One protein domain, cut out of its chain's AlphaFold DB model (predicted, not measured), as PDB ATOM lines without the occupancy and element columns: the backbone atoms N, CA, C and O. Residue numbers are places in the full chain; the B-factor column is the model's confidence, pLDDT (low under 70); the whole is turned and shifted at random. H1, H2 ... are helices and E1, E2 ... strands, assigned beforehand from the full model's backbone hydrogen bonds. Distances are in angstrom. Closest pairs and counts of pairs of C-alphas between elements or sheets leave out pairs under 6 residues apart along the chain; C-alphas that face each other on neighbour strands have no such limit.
ATOM      1  N   LEU A  80     164.212 121.861 160.647       82.06
ATOM      2  CA  LEU A  80     163.167 121.583 159.662       82.06
ATOM      3  C   LEU A  80     162.705 122.843 158.926       82.06
ATOM      4  O   LEU A  80     161.982 122.713 157.940       82.06
ATOM      5  N   ASP A  81     163.129 124.036 159.350       81.56
ATOM      6  CA  ASP A  81     162.708 125.295 158.732       81.56
ATOM      7  C   ASP A  81     163.015 125.337 157.227       81.56
ATOM      8  O   ASP A  81     162.114 125.668 156.454       81.56
ATOM      9  N   PRO A  82     164.186 124.864 156.742       83.88
ATOM     10  CA  PRO A  82     164.446 124.801 155.308       83.88
ATOM     11  C   PRO A  82     163.469 123.901 154.542       83.88
ATOM     12  O   PRO A  82     163.239 124.115 153.358       83.88
ATOM     13  N   LEU A  83     162.897 122.875 155.179       87.62
ATOM     14  CA  LEU A  83     161.902 122.008 154.543       87.62
ATOM     15  C   LEU A  83     160.514 122.662 154.505       87.62
ATOM     16  O   LEU A  83     159.777 122.441 153.543       87.62
ATOM     17  N   LYS A  84     160.183 123.502 155.493       85.06
ATOM     18  CA  LYS A  84     158.982 124.353 155.470       85.06
ATOM     19  C   LYS A  84     159.064 125.394 154.352       85.06
ATOM     20  O   LYS A  84     158.091 125.603 153.641       85.06
ATOM     21  N   GLU A  85     160.252 125.962 154.108       83.38
ATOM     22  CA  GLU A  85     160.465 126.932 153.019       83.38
ATOM     23  C   GLU A  85     160.104 126.387 151.627       83.38
ATOM     24  O   GLU A  85     159.784 127.160 150.730       83.38
ATOM     25  N   VAL A  86     160.190 125.072 151.414       87.12
ATOM     26  CA  VAL A  86     159.804 124.417 150.151       87.12
ATOM     27  C   VAL A  86     158.493 123.643 150.272       87.12
ATOM     28  O   VAL A  86     158.208 122.796 149.430       87.12
ATOM     29  N   LEU A  87     157.714 123.918 151.324       88.06
ATOM     30  CA  LEU A  87     156.426 123.292 151.620       88.06
ATOM     31  C   LEU A  87     156.483 121.758 151.667       88.06
ATOM     32  O   LEU A  87     155.487 121.093 151.425       88.06
ATOM     33  N   ALA A  88     157.630 121.158 151.996       89.31
ATOM     34  CA  ALA A  88     157.685 119.719 152.277       89.31
ATOM     35  C   ALA A  88     156.977 119.389 153.602       89.31
ATOM     36  O   ALA A  88     156.539 118.263 153.839       89.31
ATOM     37  N   LEU A  89     156.888 120.388 154.475       87.38
ATOM     38  CA  LEU A  89     156.406 120.294 155.835       87.38
ATOM     39  C   LEU A  89     155.566 121.523 156.173       87.38
ATOM     40  O   LEU A  89     155.931 122.635 155.801       87.38
ATOM     41  N   VAL A  90     154.485 121.316 156.919       83.12
ATOM     42  CA  VAL A  90     153.590 122.368 157.407       83.12
ATOM     43  C   VAL A  90     153.648 122.388 158.923       83.12
ATOM     44  O   VAL A  90     153.369 121.376 159.567       83.12
ATOM     45  N   ALA A  91     154.034 123.522 159.505       77.81
ATOM     46  CA  ALA A  91     154.017 123.668 160.953       77.81
ATOM     47  C   ALA A  91     152.594 123.969 161.436       77.81
ATOM     48  O   ALA A  91     151.963 124.925 160.987       77.81
ATOM     49  N   VAL A  92     152.120 123.170 162.386       71.56
ATOM     50  CA  VAL A  92     150.878 123.417 163.122       71.56
ATOM     51  C   VAL A  92     151.264 123.626 164.590       71.56
ATOM     52  O   VAL A  92     152.051 122.843 165.142       71.56
ATOM     53  N   PRO A  93     150.780 124.693 165.248       62.38
ATOM     54  CA  PRO A  93     151.121 124.972 166.638       62.38
ATOM     55  C   PRO A  93     150.706 123.827 167.558       62.38
ATOM     56  O   PRO A  93     149.667 123.193 167.376       62.38
ATOM     57  N   LYS A  94     151.446 123.660 168.655       64.81
ATOM     58  CA  LYS A  94     150.994 122.857 169.791       64.81
ATOM     59  C   LYS A  94     150.405 123.754 170.869       64.81
ATOM     60  O   LYS A  94     151.103 124.596 171.433       64.81
ATOM     61  N   VAL A  95     149.157 123.499 171.253       58.06
ATOM     62  CA  VAL A  95     148.455 124.341 172.240       58.06
ATOM     63  C   VAL A  95     149.063 124.244 173.651       58.06
ATOM     64  O   VAL A  95     149.058 125.200 174.419       58.06
ATOM     65  N   SER A  96     149.649 123.094 174.003       50.38
ATOM     66  CA  SER A  96     150.161 122.812 175.359       50.38
ATOM     67  C   SER A  96     151.633 123.176 175.601       50.38
ATOM     68  O   SER A  96     152.061 123.250 176.755       50.38
ATOM     69  N   ARG A  97     152.435 123.360 174.544       55.81
ATOM     70  CA  ARG A  97     153.856 123.742 174.627       55.81
ATOM     71  C   ARG A  97     154.208 124.619 173.422       55.81
ATOM     72  O   ARG A  97     154.663 124.073 172.420       55.81
ATOM     73  N   PRO A  98     154.088 125.952 173.540       53.44
ATOM     74  CA  PRO A  98     154.395 126.893 172.457       53.44
ATOM     75  C   PRO A  98     155.829 126.786 171.911       53.44
ATOM     76  O   PRO A  98     156.140 127.357 170.879       53.44
ATOM     77  N   THR A  99     156.724 126.088 172.620       53.78
ATOM     78  CA  THR A  99     158.127 125.895 172.237       53.78
ATOM     79  C   THR A  99     158.366 124.703 171.306       53.78
ATOM     80  O   THR A  99     159.508 124.490 170.916       53.78
ATOM     81  N   PHE A 100     157.349 123.884 171.013       58.44
ATOM     82  CA  PHE A 100     157.461 122.734 170.112       58.44
ATOM     83  C   PHE A 100     156.347 122.788 169.067       58.44
ATOM     84  O   PHE A 100     155.173 122.681 169.413       58.44
ATOM     85  N   GLU A 101     156.724 122.922 167.801       62.88
ATOM     86  CA  GLU A 101     155.804 122.849 166.665       62.88
ATOM     87  C   GLU A 101     155.608 121.388 166.249       62.88
ATOM     88  O   GLU A 101     156.575 120.619 166.194       62.88
ATOM     89  N   TYR A 102     154.362 121.002 165.973       68.75
ATOM     90  CA  TYR A 102     154.091 119.768 165.245       68.75
ATOM     91  C   TYR A 102     154.259 120.029 163.762       68.75
ATOM     92  O   TYR A 102     154.001 121.131 163.278       68.75
ATOM     93  N   VAL A 103     154.684 118.997 163.043       78.62
ATOM     94  CA  VAL A 103     154.930 119.126 161.620       78.62
ATOM     95  C   VAL A 103     154.123 118.094 160.860       78.62
ATOM     96  O   VAL A 103     154.240 116.897 161.109       78.62
ATOM     97  N   VAL A 104     153.305 118.564 159.929       83.50
ATOM     98  CA  VAL A 104     152.513 117.720 159.040       83.50
ATOM     99  C   VAL A 104     153.236 117.633 157.700       83.50
ATOM    100  O   VAL A 104     153.510 118.671 157.091       83.50
ATOM    101  N   PRO A 105     153.590 116.434 157.220       85.62
ATOM    102  CA  PRO A 105     154.211 116.287 155.916       85.62
ATOM    103  C   PRO A 105     153.220 116.605 154.808       85.62
ATOM    104  O   PRO A 105     152.122 116.048 154.766       85.62
ATOM    105  N   PHE A 106     153.635 117.435 153.854       89.12
ATOM    106  CA  PHE A 106     152.884 117.580 152.619       89.12
ATOM    107  C   PHE A 106     153.352 116.491 151.645       89.12
ATOM    108  O   PHE A 106     154.320 116.655 150.899       89.12
ATOM    109  N   GLU A 107     152.701 115.329 151.722       90.19
ATOM    110  CA  GLU A 107     153.112 114.098 151.035       90.19
ATOM    111  C   GLU A 107     153.364 114.286 149.519       90.19
ATOM    112  O   GLU A 107     154.460 113.927 149.074       90.19
ATOM    113  N   PRO A 108     152.453 114.888 148.722       91.06
ATOM    114  CA  PRO A 108     152.696 115.158 147.302       91.06
ATOM    115  C   PRO A 108     153.979 115.952 147.037       91.06
ATOM    116  O   PRO A 108     154.774 115.580 146.169       91.06
ATOM    117  N   MET A 109     154.235 116.998 147.827       92.06
ATOM    118  CA  MET A 109     155.461 117.787 147.709       92.06
ATOM    119  C   MET A 109     156.696 116.962 148.090       92.06
ATOM    120  O   MET A 109     157.697 116.965 147.374       92.06
ATOM    121  N   CYS A 110     156.620 116.180 149.170       92.00
ATOM    122  CA  CYS A 110     157.691 115.267 149.575       92.00
ATOM    123  C   CYS A 110     158.024 114.221 148.498       92.00
ATOM    124  O   CYS A 110     159.183 113.832 148.347       92.00
ATOM    125  N   GLN A 111     157.038 113.753 147.736       91.19
ATOM    126  CA  GLN A 111     157.266 112.835 146.621       91.19
ATOM    127  C   GLN A 111     157.909 113.553 145.426       91.19
ATOM    128  O   GLN A 111     158.891 113.060 144.866       91.19
ATOM    129  N   TYR A 112     157.410 114.739 145.074       91.38
ATOM    130  CA  TYR A 112     157.923 115.538 143.961       91.38
ATOM    131  C   TYR A 112     159.384 115.977 144.157       91.38
ATOM    132  O   TYR A 112     160.206 115.857 143.245       91.38
ATOM    133  N   LEU A 113     159.751 116.409 145.368       91.00
ATOM    134  CA  LEU A 113     161.084 116.929 145.694       91.00
ATOM    135  C   LEU A 113     162.228 115.906 145.557       91.00
ATOM    136  O   LEU A 113     163.399 116.279 145.610       91.00
ATOM    137  N   VAL A 114     161.920 114.626 145.332       85.44
ATOM    138  CA  VAL A 114     162.912 113.607 144.953       85.44
ATOM    139  C   VAL A 114     163.520 113.904 143.578       85.44
ATOM    140  O   VAL A 114     164.695 113.613 143.350       85.44
ATOM    141  N   ASN A 115     162.739 114.495 142.669       83.19
ATOM    142  CA  ASN A 115     163.194 114.911 141.347       83.19
ATOM    143  C   ASN A 115     162.589 116.278 140.940       83.19
ATOM    144  O   ASN A 115     161.784 116.360 140.012       83.19
ATOM    145  N   PRO A 116     163.008 117.371 141.604       81.00
ATOM    146  CA  PRO A 116     162.351 118.683 141.573       81.00
ATOM    147  C   PRO A 116     162.667 119.515 140.319       81.00
ATOM    148  O   PRO A 116     162.421 120.720 140.279       81.00
ATOM    149  N   PHE A 117     163.314 118.920 139.313       79.00
ATOM    150  CA  PHE A 117     163.789 119.639 138.127       79.00
ATOM    151  C   PHE A 117     162.816 119.583 136.948       79.00
ATOM    152  O   PHE A 117     163.004 120.329 135.986       79.00
ATOM    153  N   HIS A 118     161.776 118.755 137.045       81.75
ATOM    154  CA  HIS A 118     160.712 118.619 136.051       81.75
ATOM    155  C   HIS A 118     159.491 119.452 136.435       81.75
ATOM    156  O   HIS A 118     159.340 119.813 137.604       81.75
ATOM    157  N   ALA A 119     158.616 119.752 135.478       82.31
ATOM    158  CA  ALA A 119     157.292 120.261 135.802       82.31
ATOM    159  C   ALA A 119     156.580 119.294 136.770       82.31
ATOM    160  O   ALA A 119     156.668 118.072 136.590       82.31
ATOM    161  N   PRO A 120     155.935 119.808 137.830       85.75
ATOM    162  CA  PRO A 120     155.004 119.001 138.611       85.75
ATOM    163  C   PRO A 120     153.888 118.461 137.704       85.75
ATOM    164  O   PRO A 120     153.545 119.072 136.701       85.75
ATOM    165  N   THR A 121     153.372 117.281 138.040       85.00
ATOM    166  CA  THR A 121     152.233 116.646 137.345       85.00
ATOM    167  C   THR A 121     151.034 116.469 138.273       85.00
ATOM    168  O   THR A 121     150.124 115.696 137.987       85.00
ATOM    169  N   ASN A 122     151.118 117.046 139.467       90.31
ATOM    170  CA  ASN A 122     150.131 116.952 140.524       90.31
ATOM    171  C   ASN A 122     149.680 118.381 140.821       90.31
ATOM    172  O   ASN A 122     150.517 119.222 141.147       90.31
ATOM    173  N   GLU A 123     148.375 118.623 140.732       90.19
ATOM    174  CA  GLU A 123     147.762 119.951 140.851       90.19
ATOM    175  C   GLU A 123     148.055 120.603 142.211       90.19
ATOM    176  O   GLU A 123     148.341 121.794 142.290       90.19
ATOM    177  N   GLN A 124     148.125 119.813 143.287       91.81
ATOM    178  CA  GLN A 124     148.497 120.322 144.610       91.81
ATOM    179  C   GLN A 124     149.968 120.766 144.666       91.81
ATOM    180  O   GLN A 124     150.306 121.742 145.334       91.81
ATOM    181  N   VAL A 125     150.867 120.067 143.965       92.38
ATOM    182  CA  VAL A 125     152.281 120.473 143.861       92.38
ATOM    183  C   VAL A 125     152.422 121.722 142.989       92.38
ATOM    184  O   VAL A 125     153.209 122.605 143.324       92.38
ATOM    185  N   GLU A 126     151.651 121.819 141.905       90.56
ATOM    186  CA  GLU A 126     151.566 123.015 141.057       90.56
ATOM    187  C   GLU A 126     151.133 124.239 141.866       90.56
ATOM    188  O   GLU A 126     151.890 125.208 141.944       90.56
ATOM    189  N   ALA A 127     149.994 124.145 142.557       90.81
ATOM    190  CA  ALA A 127     149.460 125.203 143.411       90.81
ATOM    191  C   ALA A 127     150.436 125.614 144.521       90.81
ATOM    192  O   ALA A 127     150.572 126.792 144.843       90.81
ATOM    193  N   ALA A 128     151.171 124.662 145.098       91.19
ATOM    194  CA  ALA A 128     152.156 124.960 146.131       91.19
ATOM    195  C   ALA A 128     153.370 125.728 145.586       91.19
ATOM    196  O   ALA A 128     153.865 126.658 146.227       91.19
ATOM    197  N   ILE A 129     153.857 125.358 144.398       90.06
ATOM    198  CA  ILE A 129     154.958 126.060 143.724       90.06
ATOM    199  C   ILE A 129     154.517 127.459 143.277       90.06
ATOM    200  O   ILE A 129     155.302 128.404 143.392       90.06
ATOM    201  N   GLU A 130     153.281 127.598 142.799       87.81
ATOM    202  CA  GLU A 130     152.663 128.886 142.481       87.81
ATOM    203  C   GLU A 130     152.592 129.777 143.726       87.81
ATOM    204  O   GLU A 130     153.166 130.868 143.741       87.81
ATOM    205  N   TYR A 131     151.997 129.269 144.810       87.69
ATOM    206  CA  TYR A 131     151.878 129.988 146.075       87.69
ATOM    207  C   TYR A 131     153.252 130.425 146.607       87.69
ATOM    208  O   TYR A 131     153.412 131.556 147.076       87.69
ATOM    209  N   PHE A 132     154.271 129.564 146.481       85.25
ATOM    210  CA  PHE A 132     155.656 129.904 146.811       85.25
ATOM    211  C   PHE A 132     156.199 131.060 145.952       85.25
ATOM    212  O   PHE A 132     156.865 131.970 146.459       85.25
ATOM    213  N   GLY A 133     155.939 131.029 144.646       81.81
ATOM    214  CA  GLY A 133     156.366 132.065 143.711       81.81
ATOM    215  C   GLY A 133     155.786 133.438 144.044       81.81
ATOM    216  O   GLY A 133     156.536 134.418 144.049       81.81
ATOM    217  N   THR A 134     154.491 133.486 144.363       80.69
ATOM    218  CA  THR A 134     153.753 134.730 144.623       80.69
ATOM    219  C   THR A 134     153.988 135.276 146.033       80.69
ATOM    220  O   THR A 134     154.266 136.463 146.189       80.69
ATOM    221  N   ASN A 135     153.909 134.441 147.075       75.56
ATOM    222  CA  ASN A 135     153.795 134.933 148.460       75.56
ATOM    223  C   ASN A 135     155.080 134.826 149.278       75.56
ATOM    224  O   ASN A 135     155.306 135.613 150.195       75.56
ATOM    225  N   LEU A 136     155.930 133.851 148.964       68.19
ATOM    226  CA  LEU A 136     157.101 133.516 149.778       68.19
ATOM    227  C   LEU A 136     158.387 134.200 149.312       68.19
ATOM    228  O   LEU A 136     159.355 134.323 150.065       68.19
ATOM    229  N   CYS A 137     158.400 134.671 148.068       59.47
ATOM    230  CA  CYS A 137     159.581 135.251 147.439       59.47
ATOM    231  C   CYS A 137     159.829 136.731 147.789       59.47
ATOM    232  O   CYS A 137     160.935 137.216 147.545       59.47
ATOM    233  N   GLU A 138     158.854 137.449 148.355       55.03
ATOM    234  CA  GLU A 138     158.991 138.874 148.720       55.03
ATOM    235  C   GLU A 138     159.582 139.101 150.127       55.03
ATOM    236  O   GLU A 138     159.794 140.237 150.550       55.03
ATOM    237  N   GLY A 139     159.934 138.011 150.814       47.59
ATOM    238  CA  GLY A 139     160.433 137.996 152.183       47.59
ATOM    239  C   GLY A 139     159.437 137.286 153.089       47.59
ATOM    240  O   GLY A 139     158.236 137.520 152.999       47.59
ATOM    241  N   VAL A 140     159.946 136.413 153.964       47.94
ATOM    242  CA  VAL A 140     159.151 135.822 155.047       47.94
ATOM    243  C   VAL A 140     158.510 136.987 155.791       47.94
ATOM    244  O   VAL A 140     159.231 137.829 156.336       47.94
ATOM    245  N   ARG A 141     157.174 137.089 155.758       50.31
ATOM    246  CA  ARG A 141     156.465 138.051 156.604       50.31
ATOM    247  C   ARG A 141     156.966 137.816 158.021       50.31
ATOM    248  O   ARG A 141     156.964 136.675 158.479       50.31
ATOM    249  N   GLU A 142     157.443 138.868 158.691       41.97
ATOM    250  CA  GLU A 142     157.681 138.767 160.127       41.97
ATOM    251  C   GLU A 142     156.390 138.221 160.726       41.97
ATOM    252  O   GLU A 142     155.333 138.827 160.548       41.97
ATOM    253  N   LEU A 143     156.490 137.033 161.331       48.19
ATOM    254  CA  LEU A 143     155.445 136.417 162.132       48.19
ATOM    255  C   LEU A 143     154.855 137.520 163.004       48.19
ATOM    256  O   LEU A 143     155.495 137.936 163.976       48.19
ATOM    257  N   ASP A 144     153.673 138.020 162.651       43.31
ATOM    258  CA  ASP A 144     152.913 138.833 163.578       43.31
ATOM    259  C   ASP A 144     152.554 137.852 164.686       43.31
ATOM    260  O   ASP A 144     151.716 136.971 164.509       43.31
ATOM    261  N   ARG A 145     153.306 137.897 165.791       45.06
ATOM    262  CA  ARG A 145     153.250 136.902 166.874       45.06
ATOM    263  C   ARG A 145     151.919 136.924 167.632       45.06
ATOM    264  O   ARG A 145     151.847 136.365 168.722       45.06
ATOM    265  N   GLY A 146     150.900 137.573 167.070       43.94
ATOM    266  CA  GLY A 146     149.599 137.784 167.660       43.94
ATOM    267  C   GLY A 146     149.690 138.511 168.996       43.94
ATOM    268  O   GLY A 146     150.754 138.781 169.556       43.94
ATOM    269  N   GLY A 147     148.528 138.844 169.544       49.75
ATOM    270  CA  GLY A 147     148.438 139.155 170.965       49.75
ATOM    271  C   GLY A 147     148.808 137.936 171.820       49.75
ATOM    272  O   GLY A 147     149.061 136.845 171.320       49.75
ATOM    273  N   THR A 148     148.776 138.102 173.140       53.81
ATOM    274  CA  THR A 148     149.127 137.065 174.130       53.81
ATOM    275  C   THR A 148     148.335 135.754 174.039       53.81
ATOM    276  O   THR A 148     148.739 134.784 174.676       53.81
ATOM    277  N   ASP A 149     147.251 135.719 173.256       57.72
ATOM    278  CA  ASP A 149     146.286 134.616 173.215       57.72
ATOM    279  C   ASP A 149     146.305 133.829 171.887       57.72
ATOM    280  O   ASP A 149     145.604 132.826 171.772       57.72
ATOM    281  N   SER A 150     147.086 134.254 170.885       62.78
ATOM    282  CA  SER A 150     147.222 133.531 169.611       62.78
ATOM    283  C   SER A 150     148.281 132.436 169.711       62.78
ATOM    284  O   SER A 150     149.324 132.614 170.346       62.78
ATOM    285  N   LEU A 151     148.040 131.292 169.069       63.75
ATOM    286  CA  LEU A 151     149.040 130.229 169.020       63.75
ATOM    287  C   LEU A 151     150.172 130.579 168.046       63.75
ATOM    288  O   LEU A 151     149.903 131.188 167.010       63.75
ATOM    289  N   PRO A 152     151.429 130.183 168.334       59.47
ATOM    290  CA  PRO A 152     152.536 130.367 167.404       59.47
ATOM    291  C   PRO A 152     152.371 129.401 166.228       59.47
ATOM    292  O   PRO A 152     152.839 128.266 166.271       59.47
ATOM    293  N   ILE A 153     151.638 129.837 165.211       65.19
ATOM    294  CA  ILE A 153     151.530 129.145 163.928       65.19
ATOM    295  C   ILE A 153     152.653 129.644 163.022       65.19
ATOM    296  O   ILE A 153     153.059 130.797 163.154       65.19
ATOM    297  N   ASP A 154     153.126 128.820 162.090       71.25
ATOM    298  CA  ASP A 154     153.777 129.356 160.894       71.25
ATOM    299  C   ASP A 154     152.654 129.730 159.916       71.25
ATOM    300  O   ASP A 154     152.125 128.836 159.244       71.25
ATOM    301  N   PRO A 155     152.225 131.010 159.867       72.06
ATOM    302  CA  PRO A 155     151.074 131.418 159.073       72.06
ATOM    303  C   PRO A 155     151.312 131.052 157.620       72.06
ATOM    304  O   PRO A 155     150.438 130.502 156.978       72.06
ATOM    305  N   THR A 156     152.544 131.204 157.154       75.81
ATOM    306  CA  THR A 156     152.954 130.924 155.789       75.81
ATOM    307  C   THR A 156     152.644 129.497 155.355       75.81
ATOM    308  O   THR A 156     152.054 129.271 154.300       75.81
ATOM    309  N   SER A 157     153.051 128.519 156.163       78.94
ATOM    310  CA  SER A 157     152.884 127.112 155.826       78.94
ATOM    311  C   SER A 157     151.422 126.683 155.971       78.94
ATOM    312  O   SER A 157     150.927 125.927 155.137       78.94
ATOM    313  N   ALA A 158     150.715 127.182 156.991       81.19
ATOM    314  CA  ALA A 158     149.291 126.906 157.187       81.19
ATOM    315  C   ALA A 158     148.419 127.540 156.088       81.19
ATOM    316  O   ALA A 158     147.493 126.904 155.586       81.19
ATOM    317  N   GLU A 159     148.729 128.770 155.680       87.88
ATOM    318  CA  GLU A 159     148.077 129.503 154.591       87.88
ATOM    319  C   GLU A 159     148.309 128.802 153.247       87.88
ATOM    320  O   GLU A 159     147.348 128.533 152.524       87.88
ATOM    321  N   ALA A 160     149.560 128.427 152.947       88.25
ATOM    322  CA  ALA A 160     149.899 127.673 151.744       88.25
ATOM    323  C   ALA A 160     149.185 126.315 151.709       88.25
ATOM    324  O   ALA A 160     148.581 125.967 150.697       88.25
ATOM    325  N   TYR A 161     149.204 125.568 152.817       88.75
ATOM    326  CA  TYR A 161     148.503 124.287 152.920       88.75
ATOM    327  C   TYR A 161     147.002 124.448 152.686       88.75
ATOM    328  O   TYR A 161     146.426 123.704 151.903       88.75
ATOM    329  N   THR A 162     146.383 125.457 153.303       90.56
ATOM    330  CA  THR A 162     144.948 125.726 153.145       90.56
ATOM    331  C   THR A 162     144.593 126.011 151.689       90.56
ATOM    332  O   THR A 162     143.629 125.445 151.186       90.56
ATOM    333  N   TYR A 163     145.378 126.840 150.992       91.69
ATOM    334  CA  TYR A 163     145.155 127.100 149.568       91.69
ATOM    335  C   TYR A 163     145.292 125.825 148.729       91.69
ATOM    336  O   TYR A 163     144.406 125.481 147.955       91.69
ATOM    337  N   VAL A 164     146.389 125.094 148.926       91.81
ATOM    338  CA  VAL A 164     146.708 123.885 148.164       91.81
ATOM    339  C   VAL A 164     145.663 122.788 148.369       91.81
ATOM    340  O   VAL A 164     145.289 122.101 147.421       91.81
ATOM    341  N   SER A 165     145.144 122.642 149.587       91.62
ATOM    342  CA  SER A 165     144.053 121.716 149.898       91.62
ATOM    343  C   SER A 165     142.720 122.102 149.250       91.62
ATOM    344  O   SER A 165     141.822 121.265 149.191       91.62
ATOM    345  N   LEU A 166     142.583 123.333 148.754       93.19
ATOM    346  CA  LEU A 166     141.394 123.830 148.062       93.19
ATOM    347  C   LEU A 166     141.556 123.912 146.541       93.19
ATOM    348  O   LEU A 166     140.621 124.363 145.884       93.19
ATOM    349  N   VAL A 167     142.679 123.460 145.968       91.75
ATOM    350  CA  VAL A 167     142.932 123.557 144.516       91.75
ATOM    351  C   VAL A 167     141.860 122.853 143.667       91.75
ATOM    352  O   VAL A 167     141.547 123.299 142.572       91.75
ATOM    353  N   ASP A 168     141.217 121.812 144.206       90.69
ATOM    354  CA  ASP A 168     140.120 121.098 143.530       90.69
ATOM    355  C   ASP A 168     138.769 121.840 143.625       90.69
ATOM    356  O   ASP A 168     137.775 121.447 143.006       90.69
ATOM    357  N   ALA A 169     138.689 122.871 144.471       91.25
ATOM    358  CA  ALA A 169     137.463 123.598 144.787       91.25
ATOM    359  C   ALA A 169     137.432 125.005 144.175       91.25
ATOM    360  O   ALA A 169     136.360 125.488 143.789       91.25
ATOM    361  N   ILE A 170     138.589 125.663 144.112       90.88
ATOM    362  CA  ILE A 170     138.749 127.030 143.621       90.88
ATOM    363  C   ILE A 170     139.931 127.120 142.658       90.88
ATOM    364  O   ILE A 170     140.945 126.455 142.850       90.88
ATOM    365  N   SER A 171     139.816 128.003 141.674       88.12
ATOM    366  CA  SER A 171     140.905 128.385 140.778       88.12
ATOM    367  C   SER A 171     141.010 129.899 140.650       88.12
ATOM    368  O   SER A 171     140.064 130.640 140.931       88.12
ATOM    369  N   GLY A 172     142.196 130.357 140.263       86.81
ATOM    370  CA  GLY A 172     142.533 131.761 140.068       86.81
ATOM    371  C   GLY A 172     144.048 131.952 140.116       86.81
ATOM    372  O   GLY A 172     144.787 130.972 140.154       86.81
ATOM    373  N   ASN A 173     144.500 133.204 140.100       86.56
ATOM    374  CA  ASN A 173     145.918 133.565 140.132       86.56
ATOM    375  C   ASN A 173     146.273 134.334 141.411       86.56
ATOM    376  O   ASN A 173     145.416 134.886 142.096       86.56
ATOM    377  N   ASP A 174     147.566 134.407 141.720       87.44
ATOM    378  CA  ASP A 174     148.105 135.161 142.858       87.44
ATOM    379  C   ASP A 174     147.380 134.910 144.197       87.44
ATOM    380  O   ASP A 174     146.956 135.843 144.897       87.44
ATOM    381  N   PRO A 175     147.250 133.631 144.587       89.00
ATOM    382  CA  PRO A 175     146.455 133.239 145.734       89.00
ATOM    383  C   PRO A 175     147.033 133.779 147.032       89.00
ATOM    384  O   PRO A 175     148.232 133.690 147.281       89.00
ATOM    385  N   LYS A 176     146.177 134.280 147.913       89.69
ATOM    386  CA  LYS A 176     146.535 134.721 149.261       89.69
ATOM    387  C   LYS A 176     145.534 134.141 150.236       89.69
ATOM    388  O   LYS A 176     144.338 134.372 150.129       89.69
ATOM    389  N   VAL A 177     146.039 133.423 151.222       88.06
ATOM    390  CA  VAL A 177     145.268 133.017 152.397       88.06
ATOM    391  C   VAL A 177     145.834 133.802 153.565       88.06
ATOM    392  O   VAL A 177     147.041 134.027 153.611       88.06
ATOM    393  N   ARG A 178     144.974 134.267 154.464       87.12
ATOM    394  CA  ARG A 178     145.380 134.986 155.667       87.12
ATOM    395  C   ARG A 178     144.572 134.500 156.853       87.12
ATOM    396  O   ARG A 178     143.346 134.578 156.822       87.12
ATOM    397  N   PHE A 179     145.250 134.067 157.910       85.44
ATOM    398  CA  PHE A 179     144.601 133.827 159.198       85.44
ATOM    399  C   PHE A 179     144.712 135.065 160.086       85.44
ATOM    400  O   PHE A 179     145.804 135.579 160.321       85.44
ATOM    401  N   ASP A 180     143.576 135.534 160.596       82.12
ATOM    402  CA  ASP A 180     143.511 136.663 161.530       82.12
ATOM    403  C   ASP A 180     143.365 136.182 162.981       82.12
ATOM    404  O   ASP A 180     143.870 136.818 163.909       82.12
ATOM    405  N   VAL A 181     142.712 135.034 163.186       81.38
ATOM    406  CA  VAL A 181     142.560 134.389 164.495       81.38
ATOM    407  C   VAL A 181     142.864 132.904 164.359       81.38
ATOM    408  O   VAL A 181     142.349 132.234 163.469       81.38
ATOM    409  N   PHE A 182     143.696 132.393 165.263       81.94
ATOM    410  CA  PHE A 182     143.996 130.970 165.378       81.94
ATOM    411  C   PHE A 182     144.346 130.653 166.837       81.94
ATOM    412  O   PHE A 182     145.487 130.850 167.279       81.94
ATOM    413  N   ARG A 183     143.348 130.251 167.635       79.12
ATOM    414  CA  ARG A 183     143.510 130.103 169.092       79.12
ATOM    415  C   ARG A 183     142.450 129.209 169.746       79.12
ATOM    416  O   ARG A 183     141.381 129.012 169.184       79.12
ATOM    417  N   PRO A 184     142.682 128.739 170.981       76.44
ATOM    418  CA  PRO A 184     141.628 128.160 171.810       76.44
ATOM    419  C   PRO A 184     140.555 129.202 172.168       76.44
ATOM    420  O   PRO A 184     140.890 130.326 172.538       76.44
ATOM    421  N   ASN A 185     139.279 128.820 172.086       72.06
ATOM    422  CA  ASN A 185     138.118 129.702 172.305       72.06
ATOM    423  C   ASN A 185     137.789 129.889 173.806       72.06
ATOM    424  O   ASN A 185     137.160 130.867 174.198       72.06
ATOM    425  N   ASP A 186     138.251 128.985 174.679       66.44
ATOM    426  CA  ASP A 186     138.050 129.086 176.130       66.44
ATOM    427  C   ASP A 186     139.193 128.405 176.899       66.44
ATOM    428  O   ASP A 186     139.477 127.228 176.683       66.44
ATOM    429  N   PHE A 187     139.839 129.158 177.796       60.12
ATOM    430  CA  PHE A 187     140.877 128.705 178.734       60.12
ATOM    431  C   PHE A 187     140.356 128.686 180.186       60.12
ATOM    432  O   PHE A 187     141.086 128.984 181.141       60.12
ATOM    433  N   GLY A 188     139.083 128.350 180.394       56.62
ATOM    434  CA  GLY A 188     138.544 128.053 181.717       56.62
ATOM    435  C   GLY A 188     139.426 127.055 182.484       56.62
ATOM    436  O   GLY A 188     140.008 126.141 181.913       56.62
ATOM    437  N   ALA A 189     139.590 127.263 183.796       49.84
ATOM    438  CA  ALA A 189     140.255 126.358 184.751       49.84
ATOM    439  C   ALA A 189     141.596 125.688 184.330       49.84
ATOM    440  O   ALA A 189     142.015 124.747 185.004       49.84
ATOM    441  N   ARG A 190     142.327 126.230 183.335       57.16
ATOM    442  CA  ARG A 190     143.580 125.704 182.732       57.16
ATOM    443  C   ARG A 190     143.421 124.594 181.677       57.16
ATOM    444  O   ARG A 190     144.428 123.972 181.339       57.16
ATOM    445  N   THR A 191     142.226 124.396 181.128       62.41
ATOM    446  CA  THR A 191     141.950 123.395 180.085       62.41
ATOM    447  C   THR A 191     141.315 124.082 178.883       62.41
ATOM    448  O   THR A 191     140.349 124.821 179.052       62.41
ATOM    449  N   GLY A 192     141.836 123.858 177.675       65.75
ATOM    450  CA  GLY A 192     141.170 124.349 176.468       65.75
ATOM    451  C   GLY A 192     140.024 123.429 176.072       65.75
ATOM    452  O   GLY A 192     140.242 122.229 175.882       65.75
ATOM    453  N   VAL A 193     138.818 123.979 175.963       72.44
ATOM    454  CA  VAL A 193     137.597 123.200 175.673       72.44
ATOM    455  C   VAL A 193     136.985 123.498 174.304       72.44
ATOM    456  O   VAL A 193     136.155 122.718 173.858       72.44
ATOM    457  N   GLY A 194     137.428 124.559 173.623       80.25
ATOM    458  CA  GLY A 194     136.995 124.929 172.270       80.25
ATOM    459  C   GLY A 194     138.113 125.604 171.468       80.25
ATOM    460  O   GLY A 194     139.195 125.872 172.001       80.25
ATOM    461  N   PHE A 195     137.856 125.908 170.196       85.50
ATOM    462  CA  PHE A 195     138.843 126.483 169.268       85.50
ATOM    463  C   PHE A 195     138.205 127.504 168.323       85.50
ATOM    464  O   PHE A 195     137.026 127.395 168.018       85.50
ATOM    465  N   GLU A 196     138.970 128.496 167.877       87.69
ATOM    466  CA  GLU A 196     138.532 129.567 166.981       87.69
ATOM    467  C   GLU A 196     139.562 129.752 165.856       87.69
ATOM    468  O   GLU A 196     140.758 129.941 166.113       87.69
ATOM    469  N   ILE A 197     139.082 129.697 164.609       88.81
ATOM    470  CA  ILE A 197     139.842 129.980 163.390       88.81
ATOM    471  C   ILE A 197     139.075 131.025 162.581       88.81
ATOM    472  O   ILE A 197     137.934 130.807 162.169       88.81
ATOM    473  N   CYS A 198     139.717 132.156 162.311       90.19
ATOM    474  CA  CYS A 198     139.176 133.200 161.450       90.19
ATOM    475  C   CYS A 198     140.206 133.599 160.413       90.19
ATOM    476  O   CYS A 198     141.410 133.653 160.691       90.19
ATOM    477  N   GLY A 199     139.725 133.944 159.233       90.62
ATOM    478  CA  GLY A 199     140.603 134.390 158.180       90.62
ATOM    479  C   GLY A 199     139.878 134.621 156.879       90.62
ATOM    480  O   GLY A 199     138.649 134.737 156.804       90.62
ATOM    481  N   SER A 200     140.696 134.698 155.846       92.50
ATOM    482  CA  SER A 200     140.248 134.979 154.505       92.50
ATOM    483  C   SER A 200     141.096 134.317 153.436       92.50
ATOM    484  O   SER A 200     142.260 133.972 153.654       92.50
ATOM    485  N   ILE A 201     140.490 134.168 152.264       92.44
ATOM    486  CA  ILE A 201     141.135 133.751 151.024       92.44
ATOM    487  C   ILE A 201     140.848 134.828 149.983       92.44
ATOM    488  O   ILE A 201     139.696 135.209 149.811       92.44
ATOM    489  N   SER A 202     141.873 135.305 149.289       90.12
ATOM    490  CA  SER A 202     141.751 136.207 148.147       90.12
ATOM    491  C   SER A 202     142.577 135.684 146.985       90.12
ATOM    492  O   SER A 202     143.757 135.392 147.180       90.12
ATOM    493  N   VAL A 203     141.994 135.589 145.798       87.69
ATOM    494  CA  VAL A 203     142.661 135.060 144.599       87.69
ATOM    495  C   VAL A 203     142.213 135.908 143.417       87.69
ATOM    496  O   VAL A 203     141.018 136.116 143.270       87.69
ATOM    497  N   GLU A 204     143.130 136.412 142.595       90.06
ATOM    498  CA  GLU A 204     142.752 137.167 141.395       90.06
ATOM    499  C   GLU A 204     141.982 136.272 140.418       90.06
ATOM    500  O   GLU A 204     142.391 135.137 140.158       90.06
ATOM    501  N   ASP A 205     140.886 136.797 139.862       89.50
ATOM    502  CA  ASP A 205     139.974 136.054 138.988       89.50
ATOM    503  C   ASP A 205     139.415 134.785 139.664       89.50
ATOM    504  O   ASP A 205     139.352 133.718 139.040       89.50
ATOM    505  N   LEU A 206     139.014 134.888 140.938       90.38
ATOM    506  CA  LEU A 206     138.524 133.762 141.726       90.38
ATOM    507  C   LEU A 206     137.321 133.121 141.035       90.38
ATOM    508  O   LEU A 206     136.275 133.739 140.823       90.38
ATOM    509  N   GLN A 207     137.437 131.833 140.740       89.88
ATOM    510  CA  GLN A 207     136.358 131.035 140.180       89.88
ATOM    511  C   GLN A 207     136.178 129.761 140.994       89.88
ATOM    512  O   GLN A 207     137.119 129.181 141.533       89.88
ATOM    513  N   LYS A 208     134.924 129.318 141.096       90.19
ATOM    514  CA  LYS A 208     134.623 127.976 141.590       90.19
ATOM    515  C   LYS A 208     134.813 126.990 140.459       90.19
ATOM    516  O   LYS A 208     134.284 127.202 139.364       90.19
ATOM    517  N   GLU A 209     135.463 125.880 140.770       90.06
ATOM    518  CA  GLU A 209     135.563 124.776 139.833       90.06
ATOM    519  C   GLU A 209     134.181 124.229 139.456       90.06
ATOM    520  O   GLU A 209     133.195 124.307 140.205       90.06
ATOM    521  N   SER A 210     134.084 123.695 138.239       89.38
ATOM    522  CA  SER A 210     132.805 123.277 137.667       89.38
ATOM    523  C   SER A 210     132.114 122.222 138.539       89.38
ATOM    524  O   SER A 210     132.549 121.076 138.618       89.38
ATOM    525  N   GLY A 211     130.959 122.576 139.109       87.00
ATOM    526  CA  GLY A 211     130.155 121.681 139.951       87.00
ATOM    527  C   GLY A 211     130.408 121.821 141.455       87.00
ATOM    528  O   GLY A 211     129.719 121.167 142.239       87.00
ATOM    529  N   VAL A 212     131.322 122.701 141.867       90.00
ATOM    530  CA  VAL A 212     131.570 123.026 143.275       90.00
ATOM    531  C   VAL A 212     130.522 124.019 143.777       90.00
ATOM    532  O   VAL A 212     130.260 125.058 143.168       90.00
ATOM    533  N   THR A 213     129.890 123.693 144.906       92.12
ATOM    534  CA  THR A 213     128.901 124.557 145.572       92.12
ATOM    535  C   THR A 213     129.511 125.272 146.775       92.12
ATOM    536  O   THR A 213     130.528 124.832 147.306       92.12
ATOM    537  N   ASP A 214     128.850 126.323 147.271       92.31
ATOM    538  CA  ASP A 214     129.228 126.967 148.541       92.31
ATOM    539  C   ASP A 214     129.302 125.975 149.698       92.31
ATOM    540  O   ASP A 214     130.234 126.008 150.493       92.31
ATOM    541  N   SER A 215     128.350 125.044 149.760       92.50
ATOM    542  CA  SER A 215     128.338 123.992 150.774       92.50
ATOM    543  C   SER A 215     129.535 123.049 150.644       92.50
ATOM    544  O   SER A 215     130.082 122.633 151.659       92.50
ATOM    545  N   SER A 216     129.953 122.723 149.417       92.62
ATOM    546  CA  SER A 216     131.129 121.881 149.158       92.62
ATOM    547  C   SER A 216     132.413 122.569 149.617       92.62
ATOM    548  O   SER A 216     133.216 121.962 150.317       92.62
ATOM    549  N   LEU A 217     132.570 123.851 149.279       92.19
ATOM    550  CA  LEU A 217     133.718 124.659 149.687       92.19
ATOM    551  C   LEU A 217     133.770 124.843 151.210       92.19
ATOM    552  O   LEU A 217     134.815 124.662 151.831       92.19
ATOM    553  N   LYS A 218     132.618 125.131 151.824       94.31
ATOM    554  CA  LYS A 218     132.467 125.213 153.279       94.31
ATOM    555  C   LYS A 218     132.845 123.900 153.967       94.31
ATOM    556  O   LYS A 218     133.488 123.928 155.012       94.31
ATOM    557  N   HIS A 219     132.458 122.760 153.391       93.75
ATOM    558  CA  HIS A 219     132.809 121.448 153.930       93.75
ATOM    559  C   HIS A 219     134.313 121.178 153.836       93.75
ATOM    560  O   HIS A 219     134.904 120.819 154.846       93.75
ATOM    561  N   ALA A 220     134.936 121.454 152.684       93.69
ATOM    562  CA  ALA A 220     136.379 121.290 152.496       93.69
ATOM    563  C   ALA A 220     137.196 122.131 153.492       93.69
ATOM    564  O   ALA A 220     138.130 121.629 154.112       93.69
ATOM    565  N   LEU A 221     136.804 123.390 153.716       93.69
ATOM    566  CA  LEU A 221     137.405 124.231 154.757       93.69
ATOM    567  C   LEU A 221     137.203 123.654 156.163       93.69
ATOM    568  O   LEU A 221     138.135 123.644 156.962       93.69
ATOM    569  N   GLY A 222     136.001 123.155 156.460       93.94
ATOM    570  CA  GLY A 222     135.704 122.501 157.734       93.94
ATOM    571  C   GLY A 222     136.599 121.287 157.996       93.94
ATOM    572  O   GLY A 222     137.095 121.134 159.111       93.94
ATOM    573  N   ASP A 223     136.863 120.472 156.975       92.50
ATOM    574  CA  ASP A 223     137.741 119.304 157.079       92.50
ATOM    575  C   ASP A 223     139.195 119.723 157.360       92.50
ATOM    576  O   ASP A 223     139.828 119.189 158.273       92.50
ATOM    577  N   ILE A 224     139.701 120.748 156.659       91.31
ATOM    578  CA  ILE A 224     141.046 121.309 156.892       91.31
ATOM    579  C   ILE A 224     141.180 121.821 158.333       91.31
ATOM    580  O   ILE A 224     142.153 121.519 159.027       91.31
ATOM    581  N   PHE A 225     140.196 122.583 158.812       90.62
ATOM    582  CA  PHE A 225     140.214 123.149 160.164       90.62
ATOM    583  C   PHE A 225     140.103 122.078 161.247       90.62
ATOM    584  O   PHE A 225     140.783 122.164 162.270       90.62
ATOM    585  N   THR A 226     139.313 121.035 160.997       89.62
ATOM    586  CA  THR A 226     139.207 119.868 161.878       89.62
ATOM    587  C   THR A 226     140.566 119.181 162.038       89.62
ATOM    588  O   THR A 226     140.978 118.906 163.166       89.62
ATOM    589  N   GLU A 227     141.305 118.974 160.943       86.94
ATOM    590  CA  GLU A 227     142.661 118.404 160.983       86.94
ATOM    591  C   GLU A 227     143.645 119.304 161.741       86.94
ATOM    592  O   GLU A 227     144.395 118.829 162.597       86.94
ATOM    593  N   PHE A 228     143.611 120.619 161.502       84.88
ATOM    594  CA  PHE A 228     144.441 121.568 162.247       84.88
ATOM    595  C   PHE A 228     144.189 121.512 163.756       84.88
ATOM    596  O   PHE A 228     145.146 121.479 164.535       84.88
ATOM    597  N   VAL A 229     142.925 121.467 164.180       83.81
ATOM    598  CA  VAL A 229     142.568 121.367 165.601       83.81
ATOM    599  C   VAL A 229     142.982 120.023 166.191       83.81
ATOM    600  O   VAL A 229     143.567 120.000 167.275       83.81
ATOM    601  N   GLU A 230     142.752 118.917 165.483       82.94
ATOM    602  CA  GLU A 230     143.186 117.582 165.910       82.94
ATOM    603  C   GLU A 230     144.704 117.539 166.129       82.94
ATOM    604  O   GLU A 230     145.188 117.077 167.165       82.94
ATOM    605  N   HIS A 231     145.479 118.077 165.189       79.75
ATOM    606  CA  HIS A 231     146.932 118.154 165.311       79.75
ATOM    607  C   HIS A 231     147.375 119.032 166.485       79.75
ATOM    608  O   HIS A 231     148.305 118.668 167.211       79.75
ATOM    609  N   ALA A 232     146.692 120.155 166.710       75.94
ATOM    610  CA  ALA A 232     146.990 121.051 167.816       75.94
ATOM    611  C   ALA A 232     146.678 120.408 169.189       75.94
ATOM    612  O   ALA A 232     147.432 120.612 170.153       75.94
ATOM    613  N   ALA A 233     145.601 119.616 169.278       73.62
ATOM    614  CA  ALA A 233     145.092 119.004 170.510       73.62
ATOM    615  C   ALA A 233     145.699 117.624 170.849       73.62
ATOM    616  O   ALA A 233     145.656 117.212 172.012       73.62
ATOM    617  N   ARG A 234     146.299 116.919 169.878       72.25
ATOM    618  CA  ARG A 234     146.760 115.521 170.007       72.25
ATOM    619  C   ARG A 234     147.563 115.229 171.290       72.25
ATOM    620  O   ARG A 234     148.571 115.870 171.605       72.25
ATOM    621  N   GLY A 235     147.156 114.163 171.993       61.69
ATOM    622  CA  GLY A 235     147.928 113.514 173.063       61.69
ATOM    623  C   GLY A 235     148.030 114.299 174.378       61.69
ATOM    624  O   GLY A 235     149.096 114.284 175.015       61.69
ATOM    625  N   LYS A 236     146.988 115.050 174.775       61.19
ATOM    626  CA  LYS A 236     147.003 115.883 175.992       61.19
ATOM    627  C   LYS A 236     145.680 115.860 176.764       61.19
ATOM    628  O   LYS A 236     144.671 116.321 176.265       61.19
ATOM    629  N   GLU A 237     145.756 115.499 178.046       55.28
ATOM    630  CA  GLU A 237     144.649 115.575 179.024       55.28
ATOM    631  C   GLU A 237     144.143 117.014 179.282       55.28
ATOM    632  O   GLU A 237     143.011 117.217 179.709       55.28
ATOM    633  N   LEU A 238     144.988 118.029 179.037       51.88
ATOM    634  CA  LEU A 238     144.682 119.452 179.266       51.88
ATOM    635  C   LEU A 238     143.854 120.103 178.145       51.88
ATOM    636  O   LEU A 238     143.485 121.267 178.270       51.88
ATOM    637  N   PHE A 239     143.589 119.402 177.045       62.56
ATOM    638  CA  PHE A 239     142.704 119.884 175.988       62.56
ATOM    639  C   PHE A 239     141.640 118.832 175.763       62.56
ATOM    640  O   PHE A 239     141.961 117.686 175.470       62.56
ATOM    641  N   ARG A 240     140.377 119.220 175.943       67.25
ATOM    642  CA  ARG A 240     139.252 118.287 175.815       67.25
ATOM    643  C   ARG A 240     138.581 118.300 174.453       67.25
ATOM    644  O   ARG A 240     137.623 117.576 174.242       67.25
ATOM    645  N   ILE A 241     139.109 119.099 173.535       72.31
ATOM    646  CA  ILE A 241     138.607 119.241 172.172       72.31
ATOM    647  C   ILE A 241     138.709 117.890 171.450       72.31
ATOM    648  O   ILE A 241     139.772 117.273 171.452       72.31
ATOM    649  N   GLY A 242     137.608 117.442 170.843       63.91
ATOM    650  CA  GLY A 242     137.553 116.153 170.148       63.91
ATOM    651  C   GLY A 242     137.285 114.941 171.042       63.91
ATOM    652  O   GLY A 242     137.647 113.828 170.672       63.91
ATOM    653  N   MET A 243     136.652 115.128 172.204       68.38
ATOM    654  CA  MET A 243     136.192 114.032 173.065       68.38
ATOM    655  C   MET A 243     134.681 114.113 173.302       68.38
ATOM    656  O   MET A 243     134.135 115.203 173.457       68.38
ATOM    657  N   TYR A 244     134.006 112.961 173.333       61.50
ATOM    658  CA  TYR A 244     132.578 112.894 173.661       61.50
ATOM    659  C   TYR A 244     132.325 112.847 175.193       61.50
ATOM    660  O   TYR A 244     131.281 113.341 175.611       61.50
ATOM    661  N   GLU A 245     133.260 112.339 176.029       58.94
ATOM    662  CA  GLU A 245     133.180 112.263 177.517       58.94
ATOM    663  C   GLU A 245     134.577 112.352 178.216       58.94
ATOM    664  O   GLU A 245     135.605 112.271 177.546       58.94
ATOM    665  N   GLU A 246     134.640 112.543 179.553       54.81
ATOM    666  CA  GLU A 246     135.895 112.741 180.336       54.81
ATOM    667  C   GLU A 246     136.800 111.499 180.489       54.81
ATOM    668  O   GLU A 246     137.973 111.671 180.825       54.81
ATOM    669  N   ASP A 247     136.280 110.285 180.275       50.91
ATOM    670  CA  ASP A 247     136.902 109.018 180.716       50.91
ATOM    671  C   ASP A 247     137.336 108.080 179.568       50.91
ATOM    672  O   ASP A 247     137.642 106.910 179.807       50.91
ATOM    673  N   ASP A 248     137.388 108.553 178.319       52.91
ATOM    674  CA  ASP A 248     137.798 107.697 177.199       52.91
ATOM    675  C   ASP A 248     139.331 107.559 177.118       52.91
ATOM    676  O   ASP A 248     140.053 108.445 176.647       52.91
ATOM    677  N   ASP A 249     139.815 106.393 177.560       54.50
ATOM    678  CA  ASP A 249     141.092 105.806 177.142       54.50
ATOM    679  C   ASP A 249     141.269 105.961 175.617       54.50
ATOM    680  O   ASP A 249     140.328 105.708 174.871       54.50
ATOM    681  N   GLU A 250     142.470 106.364 175.164       56.06
ATOM    682  CA  GLU A 250     142.903 106.504 173.753       56.06
ATOM    683  C   GLU A 250     141.775 106.414 172.703       56.06
ATOM    684  O   GLU A 250     141.646 105.429 171.974       56.06
ATOM    685  N   CYS A 251     140.950 107.461 172.607       61.47
ATOM    686  CA  CYS A 251     139.916 107.529 171.579       61.47
ATOM    687  C   CYS A 251     140.585 107.467 170.193       61.47
ATOM    688  O   CYS A 251     141.546 108.198 169.962       61.47
ATOM    689  N   ASP A 252     140.133 106.610 169.275       76.06
ATOM    690  CA  ASP A 252     140.713 106.484 167.927       76.06
ATOM    691  C   ASP A 252     140.685 107.832 167.167       76.06
ATOM    692  O   ASP A 252     139.800 108.662 167.385       76.06
ATOM    693  N   ARG A 253     141.646 108.071 166.262       80.69
ATOM    694  CA  ARG A 253     141.769 109.339 165.509       80.69
ATOM    695  C   ARG A 253     140.462 109.706 164.805       80.69
ATOM    696  O   ARG A 253     140.033 110.854 164.874       80.69
ATOM    697  N   ASP A 254     139.803 108.728 164.195       81.81
ATOM    698  CA  ASP A 254     138.547 108.940 163.473       81.81
ATOM    699  C   ASP A 254     137.381 109.293 164.408       81.81
ATOM    700  O   ASP A 254     136.408 109.925 163.994       81.81
ATOM    701  N   ALA A 255     137.433 108.885 165.678       79.56
ATOM    702  CA  ALA A 255     136.464 109.319 166.680       79.56
ATOM    703  C   ALA A 255     136.721 110.769 167.110       79.56
ATOM    704  O   ALA A 255     135.765 111.536 167.208       79.56
ATOM    705  N   ARG A 256     137.990 111.170 167.267       81.38
ATOM    706  CA  ARG A 256     138.347 112.557 167.608       81.38
ATOM    707  C   ARG A 256     137.983 113.546 166.510       81.38
ATOM    708  O   ARG A 256     137.361 114.563 166.796       81.38
ATOM    709  N   LEU A 257     138.288 113.220 165.252       86.38
ATOM    710  CA  LEU A 257     137.898 114.048 164.104       86.38
ATOM    711  C   LEU A 257     136.377 114.234 164.032       86.38
ATOM    712  O   LEU A 257     135.907 115.351 163.841       86.38
ATOM    713  N   ARG A 258     135.604 113.158 164.243       84.81
ATOM    714  CA  ARG A 258     134.136 113.237 164.296       84.81
ATOM    715  C   ARG A 258     133.645 114.098 165.451       84.81
ATOM    716  O   ARG A 258     132.785 114.937 165.231       84.81
ATOM    717  N   ALA A 259     134.222 113.945 166.640       83.88
ATOM    718  CA  ALA A 259     133.862 114.772 167.784       83.88
ATOM    719  C   ALA A 259     134.133 116.258 167.507       83.88
ATOM    720  O   ALA A 259     133.264 117.086 167.751       83.88
ATOM    721  N   ILE A 260     135.296 116.608 166.948       87.25
ATOM    722  CA  ILE A 260     135.595 117.994 166.558       87.25
ATOM    723  C   ILE A 260     134.554 118.495 165.555       87.25
ATOM    724  O   ILE A 260     133.982 119.559 165.769       87.25
ATOM    725  N   ALA A 261     134.281 117.723 164.501       88.06
ATOM    726  CA  ALA A 261     133.333 118.100 163.458       88.06
ATOM    727  C   ALA A 261     131.892 118.263 163.983       88.06
ATOM    728  O   ALA A 261     131.203 119.192 163.569       88.06
ATOM    729  N   ASP A 262     131.446 117.408 164.908       87.44
ATOM    730  CA  ASP A 262     130.100 117.453 165.499       87.44
ATOM    731  C   ASP A 262     129.869 118.718 166.345       87.44
ATOM    732  O   ASP A 262     128.746 119.220 166.404       87.44
ATOM    733  N   TYR A 263     130.925 119.239 166.979       86.00
ATOM    734  CA  TYR A 263     130.888 120.473 167.777       86.00
ATOM    735  C   TYR A 263     131.387 121.705 167.013       86.00
ATOM    736  O   TYR A 263     131.463 122.797 167.579       86.00
ATOM    737  N   ALA A 264     131.744 121.547 165.741       90.19
ATOM    738  CA  ALA A 264     132.245 122.630 164.919       90.19
ATOM    739  C   ALA A 264     131.125 123.335 164.154       90.19
ATOM    740  O   ALA A 264     130.230 122.715 163.576       90.19
ATOM    741  N   THR A 265     131.210 124.658 164.068       92.19
ATOM    742  CA  THR A 265     130.298 125.460 163.260       92.19
ATOM    743  C   THR A 265     131.010 126.639 162.617       92.19
ATOM    744  O   THR A 265     131.947 127.218 163.157       92.19
ATOM    745  N   PHE A 266     130.529 127.029 161.440       93.38
ATOM    746  CA  PHE A 266     130.884 128.317 160.859       93.38
ATOM    747  C   PHE A 266     129.881 129.354 161.341       93.38
ATOM    748  O   PHE A 266     128.718 129.323 160.920       93.38
ATOM    749  N   ARG A 267     130.346 130.300 162.156       92.88
ATOM    750  CA  ARG A 267     129.591 131.516 162.480       92.88
ATOM    751  C   ARG A 267     129.417 132.390 161.247       92.88
ATOM    752  O   ARG A 267     128.323 132.889 160.993       92.88
ATOM    753  N   THR A 268     130.486 132.496 160.459       91.56
ATOM    754  CA  THR A 268     130.516 133.257 159.213       91.56
ATOM    755  C   THR A 268     131.154 132.413 158.115       91.56
ATOM    756  O   THR A 268     132.193 131.788 158.318       91.56
ATOM    757  N   PHE A 269     130.526 132.394 156.943       94.06
ATOM    758  CA  PHE A 269     131.103 131.882 155.703       94.06
ATOM    759  C   PHE A 269     130.503 132.691 154.553       94.06
ATOM    760  O   PHE A 269     129.312 132.540 154.271       94.06
ATOM    761  N   ASP A 270     131.307 133.567 153.958       92.25
ATOM    762  CA  ASP A 270     130.867 134.525 152.940       92.25
ATOM    763  C   ASP A 270     131.835 134.526 151.742       92.25
ATOM    764  O   ASP A 270     132.906 135.139 151.815       92.25
ATOM    765  N   PRO A 271     131.521 133.767 150.678       89.00
ATOM    766  CA  PRO A 271     132.259 133.792 149.424       89.00
ATOM    767  C   PRO A 271     131.746 134.934 148.533       89.00
ATOM    768  O   PRO A 271     130.725 134.802 147.855       89.00
ATOM    769  N   ASP A 272     132.486 136.037 148.500       87.06
ATOM    770  CA  ASP A 272     132.252 137.187 147.627       87.06
ATOM    771  C   ASP A 272     133.111 137.062 146.360       87.06
ATOM    772  O   ASP A 272     134.172 137.669 146.214       87.06
ATOM    773  N   ILE A 273     132.649 136.206 145.446       83.12
ATOM    774  CA  ILE A 273     133.357 135.900 144.192       83.12
ATOM    775  C   ILE A 273     133.459 137.141 143.299       83.12
ATOM    776  O   ILE A 273     134.457 137.315 142.615       83.12
ATOM    777  N   ASP A 274     132.464 138.034 143.337       83.56
ATOM    778  CA  ASP A 274     132.486 139.277 142.554       83.56
ATOM    779  C   ASP A 274     133.631 140.217 142.987       83.56
ATOM    780  O   ASP A 274     134.030 141.100 142.223       83.56
ATOM    781  N   HIS A 275     134.154 140.027 144.203       83.88
ATOM    782  CA  HIS A 275     135.294 140.754 144.760       83.88
ATOM    783  C   HIS A 275     136.491 139.845 145.064       83.88
ATOM    784  O   HIS A 275     137.356 140.237 145.852       83.88
ATOM    785  N   ASP A 276     136.560 138.665 144.440       89.69
ATOM    786  CA  ASP A 276     137.722 137.779 144.501       89.69
ATOM    787  C   ASP A 276     138.097 137.321 145.926       89.69
ATOM    788  O   ASP A 276     139.274 137.132 146.251       89.69
ATOM    789  N   PHE A 277     137.105 137.157 146.815       92.31
ATOM    790  CA  PHE A 277     137.355 136.960 148.246       92.31
ATOM    791  C   PHE A 277     136.428 135.945 148.926       92.31
ATOM    792  O   PHE A 277     135.257 135.803 148.590       92.31
ATOM    793  N   ILE A 278     136.932 135.269 149.960       92.06
ATOM    794  CA  ILE A 278     136.167 134.406 150.868       92.06
ATOM    795  C   ILE A 278     136.538 134.779 152.300       92.06
ATOM    796  O   ILE A 278     137.713 134.730 152.658       92.06
ATOM    797  N   THR A 279     135.547 135.091 153.137       94.00
ATOM    798  CA  THR A 279     135.747 135.302 154.582       94.00
ATOM    799  C   THR A 279     135.148 134.151 155.378       94.00
ATOM    800  O   THR A 279     134.036 133.700 155.082       94.00
ATOM    801  N   PHE A 280     135.844 133.697 156.420       94.81
ATOM    802  CA  PHE A 280     135.349 132.644 157.302       94.81
ATOM    803  C   PHE A 280     135.631 132.923 158.783       94.81
ATOM    804  O   PHE A 280     136.684 133.433 159.165       94.81
ATOM    805  N   GLU A 281     134.675 132.524 159.619       93.31
ATOM    806  CA  GLU A 281     134.801 132.414 161.072       93.31
ATOM    807  C   GLU A 281     134.263 131.042 161.466       93.31
ATOM    808  O   GLU A 281     133.062 130.771 161.357       93.31
ATOM    809  N   TRP A 282     135.177 130.172 161.874       94.19
ATOM    810  CA  TRP A 282     134.917 128.799 162.262       94.19
ATOM    811  C   TRP A 282     135.277 128.609 163.728       94.19
ATOM    812  O   TRP A 282     136.326 129.061 164.193       94.19
ATOM    813  N   GLU A 283     134.408 127.930 164.458       91.50
ATOM    814  CA  GLU A 283     134.628 127.623 165.859       91.50
ATOM    815  C   GLU A 283     134.304 126.170 166.168       91.50
ATOM    816  O   GLU A 283     133.432 125.571 165.544       91.50
ATOM    817  N   VAL A 284     134.974 125.642 167.185       87.81
ATOM    818  CA  VAL A 284     134.559 124.443 167.909       87.81
ATOM    819  C   VAL A 284     133.982 124.899 169.235       87.81
ATOM    820  O   VAL A 284     134.681 125.567 170.015       87.81
ATOM    821  N   GLU A 285     132.718 124.558 169.478       81.25
ATOM    822  CA  GLU A 285     132.042 124.870 170.731       81.25
ATOM    823  C   GLU A 285     132.787 124.235 171.921       81.25
ATOM    824  O   GLU A 285     133.284 123.108 171.820       81.25
TER     825      GLU A 285
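This is residues 80 to 285 of the 289 residues of an uncharacterized protein of Haloferax marisrubri (UniProt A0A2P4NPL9). A twisted sheet of four long strands curls round the long helix H5, with H4 on the same face. H4 sits between this sheet and a small two-stranded hairpin, whose strand E1 packs on H4; H3 packs on the sheet's edge strand E3, and H6 on H5. The printed part has 206 residues, with six named helices and six named strands in the order H1 E1 E2 H2 H3 H4 E3 E4 H5 H6 E5 E6, mixed in class. The sheets, E3 E4 E6 E5 and E1 E2, are antiparallel. The whole is compact, radius of gyration of the C-alphas 17.1 A, spanning 51 by 37 by 33 A.

Start at H1, residues 81 to 84; its closest C-alpha to E1, residues 89 to 92, is Leu 83, 5.9 A from that of Leu 89. E1 and E2, residues 102 to 105, form a hairpin, with N 90 and O 104 2.8 A apart. H2, residues 107 to 112, touches H3, residues 123 to 136, about perpendicular at 86 degrees, closest at the C-alphas of Met 109 and Val 125, 5.7 A. H3 and H4, residues 155 to 165, form a helical hairpin at a shallow tilt of 30 degrees, C-alphas of Gln 124 and Val 164 5.3 A apart. The hairpin of E3, residues 170 to 184, and E4, residues 195 to 208, has N 176 and O 202 2.8 A apart. H5, residues 214 to 233, touches H6, residues 253 to 262, at a steep tilt of 54 degrees, opposite ways, closest at the C-alphas of Thr 226 and Ile 260, 6.2 A. E5, residues 264 to 272, and E6, residues 277 to 284, form a hairpin, with N 279 and O 270 3.0 A apart; E4 and E6 are antiparallel neighbours, with N 199 and O 280 within hydrogen-bond range at 3.1 A. E4, H5 H6 and E5 make a split strand-helix-strand unit, two strands running the same way with E6 between them, its crossover right-handed. H4, H5 and H6 on one face make two layers with the sheet. Every O i to N i+4 pair is within hydrogen-bond range in H2 to H6; H1 is too short for one.

Find C-alpha 81 at (162.708, 125.295, 158.732), where H1 begins. E3 measures 28.4 A and bends by 120 degrees at residue 173; E4, 28.0 A, bends by 118 degrees at residue 205. H5 runs 28.2 A from C-alpha 214 at (129.228, 126.967, 148.541). E6 ends at C-alpha 284, (134.559, 124.443, 167.909).

The C-alphas of His 118 and Ala 189 are farthest apart, 53.4 A. The printed part has no cut; links H3 to H4 and H5 to H6 are long. Mean pLDDT of the printed part is 79.4, and 51 residues are under 70, among them 136 to 153.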